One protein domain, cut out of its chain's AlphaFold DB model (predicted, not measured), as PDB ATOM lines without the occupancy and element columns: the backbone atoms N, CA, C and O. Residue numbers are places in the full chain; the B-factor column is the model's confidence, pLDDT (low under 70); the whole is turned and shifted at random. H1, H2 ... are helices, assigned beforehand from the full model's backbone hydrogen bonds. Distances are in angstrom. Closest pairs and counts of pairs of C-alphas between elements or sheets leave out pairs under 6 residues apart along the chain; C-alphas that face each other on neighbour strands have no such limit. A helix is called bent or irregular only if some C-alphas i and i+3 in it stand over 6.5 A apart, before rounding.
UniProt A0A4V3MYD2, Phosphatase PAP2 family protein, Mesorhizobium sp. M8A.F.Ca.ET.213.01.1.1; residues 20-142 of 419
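What this domain is: This is residues 20 to 142 of the 419 residues of the protein "Phosphatase PAP2 family protein" of Mesorhizobium sp. M8A.F.Ca.ET.213.01.1.1 (UniProt A0A4V3MYD2). Five helices make a loose, open triangle with an almost empty middle: the long helix H3 is one side, the short H4 the second, and H5 with H2 side by side along its outside the third. H1 packs on residues 111 to 119 of H5, near the corner between H4 and H5, and makes a corner with H2 at residues 28 and 35, while residues 62 to 79 of H3 and 102 to 109 of H4 stand free. The printed part has 123 residues with five named helices, H1 to H5 in that order, and no named strand; the class is all helix. The whole is loose, with a radius of gyration of the C-alphas of 20.0 A, and spans 63 by 35 by 19 A, only just elongated.

Where its parts are: H1 is residues 20 to 30, and its C-alpha 20 is at (30.763, 11.543, 17.805). H2 is residues 32 to 52, 29.7 A from first to last C-alpha. H3 is residues 58 to 89, the longest helix with 32 residues and 45.3 A; its C-alpha 58 is at (31.517, 2.158, 48.150). H4 is residues 96 to 109. H5 is residues 111 to 141, 44.4 A long, and its C-alpha 141 is at (12.475, 5.029, 57.802). H5 is irregular, but only just: C-alphas 136 and 139 are 6.7 A apart.

How they stand to each other: H1 is close to H2 but not clearly touching, the closest C-alphas being those of Phe 28 and His 35, 7.8 A apart; their lines are about perpendicular at 77 degrees. H1 touches residues 111 to 119 of H5, closest at the C-alphas of Leu 24 and Ala 115, 5.0 A apart, at a steep tilt of 48 degrees, the same way. H2 touches H5 at a shallow tilt of 29 degrees, the same way; the closest C-alphas are those of Leu 42 and Gly 130, 4.2 A apart. H2 and H3 are apart, while H3 and H5 are near each other. H3 and H4 form a helical hairpin, running opposite ways at a steep tilt of 45 degrees; residues 83 to 88 of H3 touch residues 96 to 100 of H4, closest at the C-alphas of Leu 87 and Pro 96, 5.5 A apart. H4 and H5 are close but not clearly touching, the closest C-alphas being those of Leu 108 and Ile 114, 7.1 A apart, and about perpendicular at 76 degrees. Helix packing is mostly crossed, that is, with few touching pairs at a shallow tilt, but only just: 1 of 3 pairs is shallow. In H1, H3 and H4 every O i to N i+4 pair is within hydrogen-bond range; in H2 it is 16 of 17 and in H5 24 of 27.

The domain as a whole: The two C-alphas farthest apart are those of Thr 94 and Ala 142, at 62.6 A. The printed part has no cut. The links H1 to H2, H2 to H3 and H4 to H5 are tight, H3 to H4 is short, and no link is long. The mean pLDDT of the printed part is 81.7; residues 55 to 69 and 71 to 72 are under 70.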
ATOM      1  N   PHE A  20      31.069  12.461  16.706       80.25
ATOM      2  CA  PHE A  20      30.763  11.543  17.805       80.25
ATOM      3  C   PHE A  20      30.078  12.248  18.984       80.25
ATOM      4  O   PHE A  20      29.117  11.720  19.537       80.25
ATOM      5  N   VAL A  21      30.508  13.467  19.327       81.19
ATOM      6  CA  VAL A  21      29.848  14.301  20.346       81.19
ATOM      7  C   VAL A  21      28.398  14.598  19.958       81.19
ATOM      8  O   VAL A  21      27.512  14.511  20.807       81.19
ATOM      9  N   HIS A  22      28.128  14.864  18.678       82.06
ATOM     10  CA  HIS A  22      26.759  15.030  18.190       82.06
ATOM     11  C   HIS A  22      25.915  13.761  18.387       82.06
ATOM     12  O   HIS A  22      24.797  13.842  18.888       82.06
ATOM     13  N   LEU A  23      26.453  12.579  18.058       82.06
ATOM     14  CA  LEU A  23      25.762  11.302  18.292       82.06
ATOM     15  C   LEU A  23      25.485  11.050  19.779       82.06
ATOM     16  O   LEU A  23      24.420  10.543  20.125       82.06
ATOM     17  N   LEU A  24      26.415  11.420  20.664       82.75
ATOM     18  CA  LEU A  24      26.211  11.333  22.111       82.75
ATOM     19  C   LEU A  24      25.080  12.246  22.586       82.75
ATOM     20  O   LEU A  24      24.250  11.798  23.375       82.75
ATOM     21  N   ALA A  25      25.027  13.488  22.101       82.94
ATOM     22  CA  ALA A  25      23.985  14.450  22.456       82.94
ATOM     23  C   ALA A  25      22.606  14.043  21.910       82.94
ATOM     24  O   ALA A  25      21.604  14.116  22.623       82.94
ATOM     25  N   GLU A  26      22.553  13.560  20.668       82.69
ATOM     26  CA  GLU A  26      21.326  13.043  20.063       82.69
ATOM     27  C   GLU A  26      20.811  11.823  20.833       82.69
ATOM     28  O   GLU A  26      19.642  11.773  21.221       82.69
ATOM     29  N   SER A  27      21.701  10.873  21.136       80.56
ATOM     30  CA  SER A  27      21.391   9.733  21.995       80.56
ATOM     31  C   SER A  27      20.874  10.203  23.356       80.56
ATOM     32  O   SER A  27      19.811   9.758  23.783       80.56
ATOM     33  N   PHE A  28      21.546  11.143  24.022       84.81
ATOM     34  CA  PHE A  28      21.108  11.671  25.317       84.81
ATOM     35  C   PHE A  28      19.666  12.204  25.272       84.81
ATOM     36  O   PHE A  28      18.857  11.894  26.149       84.81
ATOM     37  N   TYR A  29      19.302  12.948  24.222       83.25
ATOM     38  CA  TYR A  29      17.941  13.462  24.061       83.25
ATOM     39  C   TYR A  29      16.907  12.344  23.880       83.25
ATOM     40  O   TYR A  29      15.833  12.395  24.483       83.25
ATOM     41  N   ARG A  30      17.228  11.298  23.109       82.00
ATOM     42  CA  ARG A  30      16.351  10.122  22.951       82.00
ATOM     43  C   ARG A  30      16.159   9.373  24.275       82.00
ATOM     44  O   ARG A  30      15.046   8.979  24.614       82.00
ATOM     45  N   HIS A  31      17.211   9.296  25.087       84.31
ATOM     46  CA  HIS A  31      17.207   8.655  26.403       84.31
ATOM     47  C   HIS A  31      16.724   9.564  27.543       84.31
ATOM     48  O   HIS A  31      16.770   9.159  28.706       84.31
ATOM     49  N   ARG A  32      16.237  10.779  27.258       89.94
ATOM     50  CA  ARG A  32      15.916  11.795  28.280       89.94
ATOM     51  C   ARG A  32      15.019  11.297  29.411       89.94
ATOM     52  O   ARG A  32      15.228  11.680  30.554       89.94
ATOM     53  N   ALA A  33      14.045  10.429  29.121       92.25
ATOM     54  CA  ALA A  33      13.148   9.882  30.140       92.25
ATOM     55  C   ALA A  33      13.882   8.924  31.093       92.25
ATOM     56  O   ALA A  33      13.685   8.979  32.303       92.25
ATOM     57  N   ILE A  34      14.773   8.091  30.549       93.12
ATOM     58  CA  ILE A  34      15.620   7.172  31.319       93.12
ATOM     59  C   ILE A  34      16.596   7.985  32.182       93.12
ATOM     60  O   ILE A  34      16.700   7.749  33.384       93.12
ATOM     61  N   HIS A  35      17.247   9.000  31.604       93.81
ATOM     62  CA  HIS A  35      18.118   9.907  32.354       93.81
ATOM     63  C   HIS A  35      17.368  10.666  33.451       93.81
ATOM     64  O   HIS A  35      17.877  10.775  34.561       93.81
ATOM     65  N   ALA A  36      16.153  11.149  33.178       95.75
ATOM     66  CA  ALA A  36      15.344  11.862  34.160       95.75
ATOM     67  C   ALA A  36      15.012  10.981  35.371       95.75
ATOM     68  O   ALA A  36      15.207  11.418  36.502       95.75
ATOM     69  N   VAL A  37      14.578   9.731  35.158       97.00
ATOM     70  CA  VAL A  37      14.296   8.794  36.261       97.00
ATOM     71  C   VAL A  37      15.572   8.439  37.027       97.00
ATOM     72  O   VAL A  37      15.556   8.419  38.259       97.00
ATOM     73  N   ALA A  38      16.688   8.209  36.331       94.38
ATOM     74  CA  ALA A  38      17.974   7.919  36.962       94.38
ATOM     75  C   ALA A  38      18.467   9.076  37.846       94.38
ATOM     76  O   ALA A  38      18.796   8.866  39.014       94.38
ATOM     77  N   LEU A  39      18.466  10.304  37.319       94.94
ATOM     78  CA  LEU A  39      18.885  11.501  38.049       94.94
ATOM     79  C   LEU A  39      17.928  11.837  39.195       94.94
ATOM     80  O   LEU A  39      18.387  12.206  40.271       94.94
ATOM     81  N   PHE A  40      16.618  11.664  38.997       96.88
ATOM     82  CA  PHE A  40      15.634  11.812  40.067       96.88
ATOM     83  C   PHE A  40      15.905  10.830  41.209       96.88
ATOM     84  O   PHE A  40      15.957  11.236  42.366       96.88
ATOM     85  N   THR A  41      16.142   9.556  40.887       95.12
ATOM     86  CA  THR A  41      16.444   8.507  41.876       95.12
ATOM     87  C   THR A  41      17.718   8.830  42.653       95.12
ATOM     88  O   THR A  41      17.736   8.731  43.878       95.12
ATOM     89  N   LEU A  42      18.768   9.272  41.956       91.25
ATOM     90  CA  LEU A  42      20.035   9.663  42.571       91.25
ATOM     91  C   LEU A  42      19.898  10.926  43.444       91.25
ATOM     92  O   LEU A  42      20.426  10.991  44.552       91.25
ATOM     93  N   GLY A  43      19.151  11.934  42.989       93.81
ATOM     94  CA  GLY A  43      18.862  13.128  43.788       93.81
ATOM     95  C   GLY A  43      18.062  12.794  45.050       93.81
ATOM     96  O   GLY A  43      18.414  13.224  46.151       93.81
ATOM     97  N   LEU A  44      17.033  11.955  44.905       94.31
ATOM     98  CA  LEU A  44      16.224  11.449  46.011       94.31
ATOM     99  C   LEU A  44      17.077  10.661  47.015       94.31
ATOM    100  O   LEU A  44      16.916  10.836  48.223       94.31
ATOM    101  N   SER A  45      18.026   9.850  46.537       90.25
ATOM    102  CA  SER A  45      18.928   9.096  47.406       90.25
ATOM    103  C   SER A  45      19.875   9.984  48.198       90.25
ATOM    104  O   SER A  45      20.107   9.710  49.370       90.25
ATOM    105  N   PHE A  46      20.390  11.065  47.606       89.69
ATOM    106  CA  PHE A  46      21.195  12.033  48.355       89.69
ATOM    107  C   PHE A  46      20.366  12.728  49.435       89.69
ATOM    108  O   PHE A  46      20.823  12.850  50.571       89.69
ATOM    109  N   MET A  47      19.135  13.129  49.107       91.38
ATOM    110  CA  MET A  47      18.234  13.773  50.061       91.38
ATOM    111  C   MET A  47      17.906  12.856  51.246       91.38
ATOM    112  O   MET A  47      18.021  13.275  52.395       91.38
ATOM    113  N   ILE A  48      17.513  11.609  50.981       89.69
ATOM    114  CA  ILE A  48      17.126  10.652  52.026       89.69
ATOM    115  C   ILE A  48      18.350  10.133  52.783       89.69
ATOM    116  O   ILE A  48      18.352  10.122  54.013       89.69
ATOM    117  N   GLY A  49      19.415   9.759  52.072       85.06
ATOM    118  CA  GLY A  49      20.652   9.263  52.672       85.06
ATOM    119  C   GLY A  49      21.274  10.268  53.642       85.06
ATOM    120  O   GLY A  49      21.690   9.893  54.736       85.06
ATOM    121  N   ALA A  50      21.240  11.565  53.312       85.06
ATOM    122  CA  ALA A  50      21.699  12.622  54.213       85.06
ATOM    123  C   ALA A  50      20.862  12.736  55.500       85.06
ATOM    124  O   ALA A  50      21.405  13.098  56.542       85.06
ATOM    125  N   ARG A  51      19.559  12.429  55.451       85.56
ATOM    126  CA  ARG A  51      18.660  12.483  56.619       85.56
ATOM    127  C   ARG A  51      18.822  11.288  57.546       85.56
ATOM    128  O   ARG A  51      18.720  11.445  58.754       85.56
ATOM    129  N   VAL A  52      19.042  10.112  56.969       82.94
ATOM    130  CA  VAL A  52      19.062   8.836  57.698       82.94
ATOM    131  C   VAL A  52      20.495   8.423  58.074       82.94
ATOM    132  O   VAL A  52      20.704   7.470  58.813       82.94
ATOM    133  N   GLY A  53      21.506   9.137  57.573       75.94
ATOM    134  CA  GLY A  53      22.913   8.774  57.760       75.94
ATOM    135  C   GLY A  53      23.350   7.579  56.907       75.94
ATOM    136  O   GLY A  53      24.498   7.151  57.008       75.94
ATOM    137  N   ASN A  54      22.472   7.073  56.035       73.44
ATOM    138  CA  ASN A  54      22.791   6.002  55.103       73.44
ATOM    139  C   ASN A  54      23.573   6.577  53.915       73.44
ATOM    140  O   ASN A  54      23.003   7.207  53.020       73.44
ATOM    141  N   ARG A  55      24.897   6.412  53.930       68.56
ATOM    142  CA  ARG A  55      25.769   6.836  52.828       68.56
ATOM    143  C   ARG A  55      25.955   5.689  51.832       68.56
ATOM    144  O   ARG A  55      25.866   4.533  52.235       68.56
ATOM    145  N   PRO A  56      26.239   5.986  50.550       63.25
ATOM    146  CA  PRO A  56      26.619   4.953  49.595       63.25
ATOM    147  C   PRO A  56      27.805   4.149  50.141       63.25
ATOM    148  O   PRO A  56      28.868   4.714  50.407       63.25
ATOM    149  N   ASP A  57      27.617   2.844  50.325       66.12
ATOM    150  CA  ASP A  57      28.702   1.945  50.706       66.12
ATOM    151  C   ASP A  57      29.523   1.611  49.457       66.12
ATOM    152  O   ASP A  57      29.189   0.732  48.657       66.12
ATOM    153  N   PHE A  58      30.600   2.369  49.263       64.50
ATOM    154  CA  PHE A  58      31.517   2.158  48.150       64.50
ATOM    155  C   PHE A  58      32.278   0.829  48.254       64.50
ATOM    156  O   PHE A  58      32.689   0.306  47.222       64.50
ATOM    157  N   GLY A  59      32.430   0.250  49.451       63.94
ATOM    158  CA  GLY A  59      33.037  -1.070  49.630       63.94
ATOM    159  C   GLY A  59      32.142  -2.167  49.062       63.94
ATOM    160  O   GLY A  59      32.589  -2.979  48.252       63.94
ATOM    161  N   LEU A  60      30.851  -2.110  49.390       60.16
ATOM    162  CA  LEU A  60      29.837  -3.011  48.848       60.16
ATOM    163  C   LEU A  60      29.712  -2.874  47.317       60.16
ATOM    164  O   LEU A  60      29.611  -3.872  46.604       60.16
ATOM    165  N   LEU A  61      29.761  -1.644  46.790       61.44
ATOM    166  CA  LEU A  61      29.756  -1.392  45.343       61.44
ATOM    167  C   LEU A  61      30.973  -2.009  44.637       61.44
ATOM    168  O   LEU A  61      30.821  -2.560  43.548       61.44
ATOM    169  N   VAL A  62      32.163  -1.935  45.241       66.75
ATOM    170  CA  VAL A  62      33.382  -2.559  44.699       66.75
ATOM    171  C   VAL A  62      33.281  -4.082  44.744       66.75
ATOM    172  O   VAL A  62      33.610  -4.729  43.752       66.75
ATOM    173  N   GLU A  63      32.783  -4.658  45.838       64.56
ATOM    174  CA  GLU A  63      32.598  -6.107  45.972       64.56
ATOM    175  C   GLU A  63      31.596  -6.643  44.931       64.56
ATOM    176  O   GLU A  63      31.907  -7.569  44.177       64.56
ATOM    177  N   TYR A  64      30.426  -6.010  44.798       63.28
ATOM    178  CA  TYR A  64      29.451  -6.374  43.767       63.28
ATOM    179  C   TYR A  64      29.958  -6.122  42.351       63.28
ATOM    180  O   TYR A  64      29.697  -6.932  41.462       63.28
ATOM    181  N   GLY A  65      30.693  -5.030  42.131       64.44
ATOM    182  CA  GLY A  65      31.344  -4.743  40.856       64.44
ATOM    183  C   GLY A  65      32.356  -5.824  40.479       64.44
ATOM    184  O   GLY A  65      32.387  -6.261  39.328       64.44
ATOM    185  N   PHE A  66      33.128  -6.316  41.450       69.19
ATOM    186  CA  PHE A  66      34.059  -7.423  41.264       69.19
ATOM    187  C   PHE A  66      33.328  -8.722  40.915       69.19
ATOM    188  O   PHE A  66      33.639  -9.328  39.887       69.19
ATOM    189  N   TYR A  67      32.318  -9.126  41.695       65.44
ATOM    190  CA  TYR A  67      31.529 -10.323  41.384       65.44
ATOM    191  C   TYR A  67      30.861 -10.222  40.018       65.44
ATOM    192  O   TYR A  67      30.901 -11.174  39.244       65.44
ATOM    193  N   LEU A  68      30.294  -9.064  39.682       65.06
ATOM    194  CA  LEU A  68      29.725  -8.812  38.366       65.06
ATOM    195  C   LEU A  68      30.770  -8.964  37.258       65.06
ATOM    196  O   LEU A  68      30.477  -9.587  36.236       65.06
ATOM    197  N   GLY A  69      31.981  -8.444  37.458       67.94
ATOM    198  CA  GLY A  69      33.101  -8.630  36.540       67.94
ATOM    199  C   GLY A  69      33.437 -10.108  36.337       67.94
ATOM    200  O   GLY A  69      33.517 -10.565  35.199       67.94
ATOM    201  N   VAL A  70      33.545 -10.875  37.425       71.06
ATOM    202  CA  VAL A  70      33.819 -12.321  37.382       71.06
ATOM    203  C   VAL A  70      32.691 -13.085  36.688       71.06
ATOM    204  O   VAL A  70      32.961 -13.865  35.779       71.06
ATOM    205  N   TYR A  71      31.426 -12.845  37.041       66.81
ATOM    206  CA  TYR A  71      30.287 -13.511  36.402       66.81
ATOM    207  C   TYR A  71      30.182 -13.161  34.917       66.81
ATOM    208  O   TYR A  71      29.973 -14.050  34.093       66.81
ATOM    209  N   SER A  72      30.374 -11.889  34.562       65.50
ATOM    210  CA  SER A  72      30.374 -11.442  33.166       65.50
ATOM    211  C   SER A  72      31.512 -12.082  32.380       65.50
ATOM    212  O   SER A  72      31.312 -12.469  31.231       65.50
ATOM    213  N   TRP A  73      32.684 -12.248  32.999       73.50
ATOM    214  CA  TRP A  73      33.798 -12.980  32.407       73.50
ATOM    215  C   TRP A  73      33.422 -14.448  32.199       73.50
ATOM    216  O   TRP A  73      33.474 -14.920  31.068       73.50
ATOM    217  N   VAL A  74      32.971 -15.163  33.233       73.75
ATOM    218  CA  VAL A  74      32.606 -16.587  33.122       73.75
ATOM    219  C   VAL A  74      31.548 -16.804  32.038       73.75
ATOM    220  O   VAL A  74      31.752 -17.618  31.137       73.75
ATOM    221  N   VAL A  75      30.454 -16.038  32.063       70.19
ATOM    222  CA  VAL A  75      29.392 -16.119  31.050       70.19
ATOM    223  C   VAL A  75      29.919 -15.739  29.667       70.19
ATOM    224  O   VAL A  75      29.612 -16.421  28.691       70.19
ATOM    225  N   GLY A  76      30.748 -14.698  29.569       73.94
ATOM    226  CA  GLY A  76      31.388 -14.281  28.324       73.94
ATOM    227  C   GLY A  76      32.291 -15.366  27.733       73.94
ATOM    228  O   GLY A  76      32.228 -15.621  26.533       73.94
ATOM    229  N   CYS A  77      33.065 -16.062  28.568       78.56
ATOM    230  CA  CYS A  77      33.885 -17.204  28.173       78.56
ATOM    231  C   CYS A  77      33.032 -18.384  27.709       78.56
ATOM    232  O   CYS A  77      33.330 -18.961  26.666       78.56
ATOM    233  N   VAL A  78      31.961 -18.720  28.435       77.25
ATOM    234  CA  VAL A  78      31.028 -19.789  28.041       77.25
ATOM    235  C   VAL A  78      30.362 -19.460  26.707       77.25
ATOM    236  O   VAL A  78      30.323 -20.304  25.816       77.25
ATOM    237  N   TYR A  79      29.893 -18.225  26.526       78.88
ATOM    238  CA  TYR A  79      29.304 -17.767  25.271       78.88
ATOM    239  C   TYR A  79      30.315 -17.787  24.121       78.88
ATOM    240  O   TYR A  79      29.996 -18.280  23.040       78.88
ATOM    241  N   ALA A  80      31.534 -17.289  24.342       79.81
ATOM    242  CA  ALA A  80      32.592 -17.304  23.339       79.81
ATOM    243  C   ALA A  80      32.945 -18.740  22.932       79.81
ATOM    244  O   ALA A  80      32.975 -19.041  21.741       79.81
ATOM    245  N   ALA A  81      33.121 -19.643  23.901       83.06
ATOM    246  CA  ALA A  81      33.370 -21.058  23.644       83.06
ATOM    247  C   ALA A  81      32.217 -21.697  22.857       83.06
ATOM    248  O   ALA A  81      32.453 -22.321  21.825       83.06
ATOM    249  N   PHE A  82      30.970 -21.480  23.284       84.88
ATOM    250  CA  PHE A  82      29.784 -21.976  22.588       84.88
ATOM    251  C   PHE A  82      29.698 -21.459  21.147       84.88
ATOM    252  O   PHE A  82      29.492 -22.244  20.227       84.88
ATOM    253  N   ARG A  83      29.890 -20.153  20.919       80.81
ATOM    254  CA  ARG A  83      29.835 -19.561  19.574       80.81
ATOM    255  C   ARG A  83      30.970 -20.035  18.681       80.81
ATOM    256  O   ARG A  83      30.724 -20.283  17.507       80.81
ATOM    257  N   LEU A  84      32.181 -20.181  19.214       86.19
ATOM    258  CA  LEU A  84      33.309 -20.727  18.464       86.19
ATOM    259  C   LEU A  84      33.051 -22.183  18.065       86.19
ATOM    260  O   LEU A  84      33.276 -22.532  16.909       86.19
ATOM    261  N   LEU A  85      32.526 -23.005  18.980       86.19
ATOM    262  CA  LEU A  85      32.145 -24.390  18.692       86.19
ATOM    263  C   LEU A  85      31.004 -24.468  17.675       86.19
ATOM    264  O   LEU A  85      31.073 -25.273  16.754       86.19
ATOM    265  N   TRP A  86      29.991 -23.611  17.794       84.19
ATOM    266  CA  TRP A  86      28.890 -23.536  16.833       84.19
ATOM    267  C   TRP A  86      29.390 -23.176  15.429       84.19
ATOM    268  O   TRP A  86      29.101 -23.888  14.472       84.19
ATOM    269  N   LEU A  87      30.198 -22.116  15.315       85.12
ATOM    270  CA  LEU A  87      30.780 -21.680  14.044       85.12
ATOM    271  C   LEU A  87      31.677 -22.764  13.426       85.12
ATOM    272  O   LEU A  87      31.687 -22.932  12.212       85.12
ATOM    273  N   ALA A  88      32.429 -23.497  14.251       85.25
ATOM    274  CA  ALA A  88      33.316 -24.559  13.789       85.25
ATOM    275  C   ALA A  88      32.558 -25.819  13.338       85.25
ATOM    276  O   ALA A  88      32.887 -26.388  12.301       85.25
ATOM    277  N   ILE A  89      31.575 -26.268  14.124       90.25
ATOM    278  CA  ILE A  89      30.932 -27.582  13.962       90.25
ATOM    279  C   ILE A  89      29.674 -27.496  13.097       90.25
ATOM    280  O   ILE A  89      29.466 -28.355  12.246       90.25
ATOM    281  N   VAL A  90      28.823 -26.492  13.326       87.00
ATOM    282  CA  VAL A  90      27.518 -26.366  12.655       87.00
ATOM    283  C   VAL A  90      27.656 -25.580  11.360       87.00
ATOM    284  O   VAL A  90      27.244 -26.057  10.308       87.00
ATOM    285  N   ASP A  91      28.278 -24.401  11.429       82.00
ATOM    286  CA  ASP A  91      28.410 -23.521  10.262       82.00
ATOM    287  C   ASP A  91      29.614 -23.908   9.376       82.00
ATOM    288  O   ASP A  91      29.788 -23.361   8.286       82.00
ATOM    289  N   GLY A  92      30.457 -24.847   9.829       81.50
ATOM    290  CA  GLY A  92      31.607 -25.359   9.074       81.50
ATOM    291  C   GLY A  92      32.641 -24.287   8.722       81.50
ATOM    292  O   GLY A  92      33.323 -24.384   7.700       81.50
ATOM    293  N   ALA A  93      32.739 -23.227   9.527       82.88
ATOM    294  CA  ALA A  93      33.569 -22.081   9.207       82.88
ATOM    295  C   ALA A  93      35.061 -22.444   9.209       82.88
ATOM    296  O   ALA A  93      35.594 -22.974  10.181       82.88
ATOM    297  N   THR A  94      35.774 -22.065   8.145       79.06
ATOM    298  CA  THR A  94      37.217 -22.327   7.990       79.06
ATOM    299  C   THR A  94      38.089 -21.529   8.962       79.06
ATOM    300  O   THR A  94      39.214 -21.923   9.255       79.06
ATOM    301  N   SER A  95      37.583 -20.405   9.488       85.31
ATOM    302  CA  SER A  95      38.268 -19.581  10.497       85.31
ATOM    303  C   SER A  95      37.297 -19.027  11.560       85.31
ATOM    304  O   SER A  95      37.031 -17.822  11.603       85.31
ATOM    305  N   PRO A  96      36.781 -19.883  12.468       82.31
ATOM    306  CA  PRO A  96      35.779 -19.509  13.474       82.31
ATOM    307  C   PRO A  96      36.241 -18.367  14.383       82.31
ATOM    308  O   PRO A  96      35.469 -17.461  14.688       82.31
ATOM    309  N   LEU A  97      37.525 -18.370  14.767       84.94
ATOM    310  CA  LEU A  97      38.112 -17.326  15.608       84.94
ATOM    311  C   LEU A  97      38.107 -15.963  14.912       84.94
ATOM    312  O   LEU A  97      37.760 -14.963  15.530       84.94
ATOM    313  N   ARG A  98      38.450 -15.914  13.621       83.94
ATOM    314  CA  ARG A  98      38.472 -14.661  12.857       83.94
ATOM    315  C   ARG A  98      37.063 -14.102  12.677       83.94
ATOM    316  O   ARG A  98      36.875 -12.906  12.854       83.94
ATOM    317  N   LEU A  99      36.080 -14.954  12.381       79.81
ATOM    318  CA  LEU A  99      34.675 -14.541  12.277       79.81
ATOM    319  C   LEU A  99      34.139 -14.023  13.613       79.81
ATOM    320  O   LEU A  99      33.552 -12.948  13.653       79.81
ATOM    321  N   PHE A 100      34.409 -14.732  14.711       85.06
ATOM    322  CA  PHE A 100      34.043 -14.276  16.050       85.06
ATOM    323  C   PHE A 100      34.683 -12.922  16.390       85.06
ATOM    324  O   PHE A 100      33.983 -12.011  16.828       85.06
ATOM    325  N   LEU A 101      35.990 -12.764  16.149       85.50
ATOM    326  CA  LEU A 101      36.714 -11.517  16.412       85.50
ATOM    327  C   LEU A 101      36.244 -10.365  15.520       85.50
ATOM    328  O   LEU A 101      36.127  -9.250  16.014       85.50
ATOM    329  N   ASN A 102      35.929 -10.616  14.248       81.88
ATOM    330  CA  ASN A 102      35.379  -9.601  13.350       81.88
ATOM    331  C   ASN A 102      33.996  -9.143  13.819       81.88
ATOM    332  O   ASN A 102      33.783  -7.947  13.976       81.88
ATOM    333  N   SER A 103      33.087 -10.074  14.138       75.81
ATOM    334  CA  SER A 103      31.771  -9.725  14.687       75.81
ATOM    335  C   SER A 103      31.883  -8.986  16.021       75.81
ATOM    336  O   SER A 103      31.110  -8.070  16.290       75.81
ATOM    337  N   PHE A 104      32.852  -9.357  16.861       77.69
ATOM    338  CA  PHE A 104      33.141  -8.656  18.110       77.69
ATOM    339  C   PHE A 104      33.718  -7.254  17.866       77.69
ATOM    340  O   PHE A 104      33.338  -6.302  18.543       77.69
ATOM    341  N   TRP A 105      34.592  -7.091  16.875       77.94
ATOM    342  CA  TRP A 105      35.163  -5.797  16.516       77.94
ATOM    343  C   TRP A 105      34.130  -4.861  15.887       77.94
ATOM    344  O   TRP A 105      34.088  -3.681  16.229       77.94
ATOM    345  N   GLU A 106      33.242  -5.378  15.039       75.56
ATOM    346  CA  GLU A 106      32.086  -4.647  14.508       75.56
ATOM    347  C   GLU A 106      31.149  -4.199  15.635       75.56
ATOM    348  O   GLU A 106      30.697  -3.053  15.652       75.56
ATOM    349  N   LEU A 107      30.938  -5.065  16.637       70.50
ATOM    350  CA  LEU A 107      30.205  -4.749  17.865       70.50
ATOM    351  C   LEU A 107      30.752  -3.499  18.561       70.50
ATOM    352  O   LEU A 107      29.981  -2.659  19.019       70.50
ATOM    353  N   LEU A 108      32.078  -3.419  18.672       73.88
ATOM    354  CA  LEU A 108      32.793  -2.383  19.411       73.88
ATOM    355  C   LEU A 108      33.117  -1.145  18.570       73.88
ATOM    356  O   LEU A 108      33.460  -0.115  19.139       73.88
ATOM    357  N   SER A 109      33.014  -1.227  17.242       79.56
ATOM    358  CA  SER A 109      33.365  -0.134  16.325       79.56
ATOM    359  C   SER A 109      32.164   0.707  15.889       79.56
ATOM    360  O   SER A 109      32.342   1.819  15.382       79.56
ATOM    361  N   ASP A 110      30.935   0.220  16.091       80.75
ATOM    362  CA  ASP A 110      29.720   0.974  15.774       80.75
ATOM    363  C   ASP A 110      29.556   2.173  16.722       80.75
ATOM    364  O   ASP A 110      29.101   2.063  17.862       80.75
ATOM    365  N   ARG A 111      29.891   3.365  16.216       80.88
ATOM    366  CA  ARG A 111      29.837   4.626  16.968       80.88
ATOM    367  C   ARG A 111      28.447   4.944  17.522       80.88
ATOM    368  O   ARG A 111      28.362   5.525  18.602       80.88
ATOM    369  N   ARG A 112      27.364   4.586  16.819       77.19
ATOM    370  CA  ARG A 112      25.989   4.836  17.293       77.19
ATOM    371  C   ARG A 112      25.653   3.910  18.446       77.19
ATOM    372  O   ARG A 112      25.122   4.352  19.463       77.19
ATOM    373  N   ARG A 113      26.025   2.639  18.317       78.75
ATOM    374  CA  ARG A 113      25.870   1.659  19.387       78.75
ATOM    375  C   ARG A 113      26.666   2.042  20.627       78.75
ATOM    376  O   ARG A 113      26.126   1.962  21.725       78.75
ATOM    377  N   ILE A 114      27.910   2.495  20.464       82.25
ATOM    378  CA  ILE A 114      28.728   2.991  21.576       82.25
ATOM    379  C   ILE A 114      28.037   4.188  22.237       82.25
ATOM    380  O   ILE A 114      27.899   4.200  23.455       82.25
ATOM    381  N   ALA A 115      27.548   5.162  21.463       82.75
ATOM    382  CA  ALA A 115      26.866   6.331  22.018       82.75
ATOM    383  C   ALA A 115      25.604   5.956  22.821       82.75
ATOM    384  O   ALA A 115      25.426   6.429  23.947       82.75
ATOM    385  N   ASN A 116      24.766   5.061  22.287       82.31
ATOM    386  CA  ASN A 116      23.566   4.558  22.968       82.31
ATOM    387  C   ASN A 116      23.911   3.714  24.202       82.31
ATOM    388  O   ASN A 116      23.264   3.829  25.245       82.31
ATOM    389  N   GLY A 117      24.943   2.875  24.090       82.00
ATOM    390  CA  GLY A 117      25.437   2.025  25.164       82.00
ATOM    391  C   GLY A 117      25.994   2.839  26.324       82.00
ATOM    392  O   GLY A 117      25.622   2.600  27.466       82.00
ATOM    393  N   VAL A 118      26.811   3.856  26.043       84.50
ATOM    394  CA  VAL A 118      27.357   4.764  27.060       84.50
ATOM    395  C   VAL A 118      26.235   5.514  27.777       84.50
ATOM    396  O   VAL A 118      26.207   5.515  29.005       84.50
ATOM    397  N   ASN A 119      25.270   6.092  27.051       86.31
ATOM    398  CA  ASN A 119      24.141   6.791  27.677       86.31
ATOM    399  C   ASN A 119      23.298   5.852  28.556       86.31
ATOM    400  O   ASN A 119      23.002   6.181  29.707       86.31
ATOM    401  N   GLY A 120      22.956   4.665  28.046       86.12
ATOM    402  CA  GLY A 120      22.218   3.660  28.810       86.12
ATOM    403  C   GLY A 120      22.976   3.193  30.054       86.12
ATOM    404  O   GLY A 120      22.388   3.105  31.131       86.12
ATOM    405  N   LEU A 121      24.285   2.956  29.931       85.00
ATOM    406  CA  LEU A 121      25.138   2.512  31.029       85.00
ATOM    407  C   LEU A 121      25.257   3.580  32.119       85.00
ATOM    408  O   LEU A 121      25.060   3.267  33.289       85.00
ATOM    409  N   VAL A 122      25.511   4.836  31.743       85.56
ATOM    410  CA  VAL A 122      25.580   5.965  32.685       85.56
ATOM    411  C   VAL A 122      24.259   6.120  33.436       85.56
ATOM    412  O   VAL A 122      24.260   6.263  34.658       85.56
ATOM    413  N   ALA A 123      23.124   6.042  32.734       89.19
ATOM    414  CA  ALA A 123      21.815   6.148  33.370       89.19
ATOM    415  C   ALA A 123      21.549   4.991  34.347       89.19
ATOM    416  O   ALA A 123      21.098   5.220  35.467       89.19
ATOM    417  N   ILE A 124      21.858   3.754  33.952       87.12
ATOM    418  CA  ILE A 124      21.693   2.574  34.810       87.12
ATOM    419  C   ILE A 124      22.616   2.636  36.029       87.12
ATOM    420  O   ILE A 124      22.161   2.370  37.138       87.12
ATOM    421  N   MET A 125      23.881   3.027  35.860       84.94
ATOM    422  CA  MET A 125      24.824   3.173  36.973       84.94
ATOM    423  C   MET A 125      24.357   4.233  37.972       84.94
ATOM    424  O   MET A 125      24.353   3.978  39.177       84.94
ATOM    425  N   ALA A 126      23.915   5.399  37.489       86.69
ATOM    426  CA  ALA A 126      23.346   6.445  38.336       86.69
ATOM    427  C   ALA A 126      22.096   5.953  39.087       86.69
ATOM    428  O   ALA A 126      21.981   6.157  40.296       86.69
ATOM    429  N   PHE A 127      21.196   5.250  38.391       91.62
ATOM    430  CA  PHE A 127      19.989   4.679  38.981       91.62
ATOM    431  C   PHE A 127      20.298   3.645  40.072       91.62
ATOM    432  O   PHE A 127      19.793   3.776  41.184       91.62
ATOM    433  N   ILE A 128      21.140   2.643  39.785       86.81
ATOM    434  CA  ILE A 128      21.503   1.580  40.738       86.81
ATOM    435  C   ILE A 128      22.177   2.182  41.972       86.81
ATOM    436  O   ILE A 128      21.835   1.816  43.095       86.81
ATOM    437  N   SER A 129      23.083   3.143  41.775       83.88
ATOM    438  CA  SER A 129      23.778   3.818  42.878       83.88
ATOM    439  C   SER A 129      22.793   4.509  43.822       83.88
ATOM    440  O   SER A 129      22.893   4.354  45.038       83.88
ATOM    441  N   GLY A 130      21.807   5.225  43.269       88.50
ATOM    442  CA  GLY A 130      20.769   5.854  44.078       88.50
ATOM    443  C   GLY A 130      19.835   4.839  44.734       88.50
ATOM    444  O   GLY A 130      19.540   4.935  45.926       88.50
ATOM    445  N   PHE A 131      19.411   3.819  43.989       90.25
ATOM    446  CA  PHE A 131      18.480   2.813  44.484       90.25
ATOM    447  C   PHE A 131      19.047   2.002  45.659       90.25
ATOM    448  O   PHE A 131      18.317   1.742  46.611       90.25
ATOM    449  N   THR A 132      20.337   1.648  45.654       85.50
ATOM    450  CA  THR A 132      20.969   0.921  46.772       85.50
ATOM    451  C   THR A 132      20.824   1.675  48.098       85.50
ATOM    452  O   THR A 132      20.458   1.083  49.114       85.50
ATOM    453  N   VAL A 133      21.025   2.996  48.084       86.38
ATOM    454  CA  VAL A 133      20.842   3.855  49.267       86.38
ATOM    455  C   VAL A 133      19.372   3.918  49.681       86.38
ATOM    456  O   VAL A 133      19.058   3.800  50.865       86.38
ATOM    457  N   LEU A 134      18.464   4.076  48.712       90.12
ATOM    458  CA  LEU A 134      17.023   4.133  48.968       90.12
ATOM    459  C   LEU A 134      16.497   2.835  49.581       90.12
ATOM    460  O   LEU A 134      15.759   2.885  50.561       90.12
ATOM    461  N   LYS A 135      16.919   1.678  49.059       88.06
ATOM    462  CA  LYS A 135      16.542   0.370  49.601       88.06
ATOM    463  C   LYS A 135      17.038   0.199  51.034       88.06
ATOM    464  O   LYS A 135      16.264  -0.215  51.891       88.06
ATOM    465  N   GLY A 136      18.297   0.557  51.304       83.38
ATOM    466  CA  GLY A 136      18.859   0.567  52.660       83.38
ATOM    467  C   GLY A 136      18.067   1.442  53.633       83.38
ATOM    468  O   GLY A 136      17.870   1.075  54.786       83.38
ATOM    469  N   ALA A 137      17.539   2.570  53.152       87.81
ATOM    470  CA  ALA A 137      16.791   3.505  53.982       87.81
ATOM    471  C   ALA A 137      15.401   3.000  54.407       87.81
ATOM    472  O   ALA A 137      14.876   3.512  55.389       87.81
ATOM    473  N   ILE A 138      14.798   2.014  53.726       90.50
ATOM    474  CA  ILE A 138      13.424   1.553  54.022       90.50
ATOM    475  C   ILE A 138      13.294   1.097  55.477       90.50
ATOM    476  O   ILE A 138      12.455   1.622  56.204       90.50
ATOM    477  N   ALA A 139      14.165   0.184  55.915       86.75
ATOM    478  CA  ALA A 139      14.138  -0.376  57.269       86.75
ATOM    479  C   ALA A 139      14.450   0.661  58.366       86.75
ATOM    480  O   ALA A 139      14.091   0.470  59.524       86.75
ATOM    481  N   LEU A 140      15.118   1.759  57.998       85.69
ATOM    482  CA  LEU A 140      15.463   2.862  58.898       85.69
ATOM    483  C   LEU A 140      14.345   3.912  58.980       85.69
ATOM    484  O   LEU A 140      14.203   4.593  59.991       85.69
ATOM    485  N   LEU A 141      13.567   4.063  57.906       88.19
ATOM    486  CA  LEU A 141      12.475   5.029  57.802       88.19
ATOM    487  C   LEU A 141      11.134   4.468  58.278       88.19
ATOM    488  O   LEU A 141      10.305   5.230  58.771       88.19
ATOM    489  N   ALA A 142      10.902   3.166  58.103       89.88
ATOM    490  CA  ALA A 142       9.634   2.524  58.416       89.88
ATOM    491  C   ALA A 142       9.855   1.176  59.121       89.88
ATOM    492  O   ALA A 142      10.488   0.285  58.541       89.88
TER     493      ALA A 142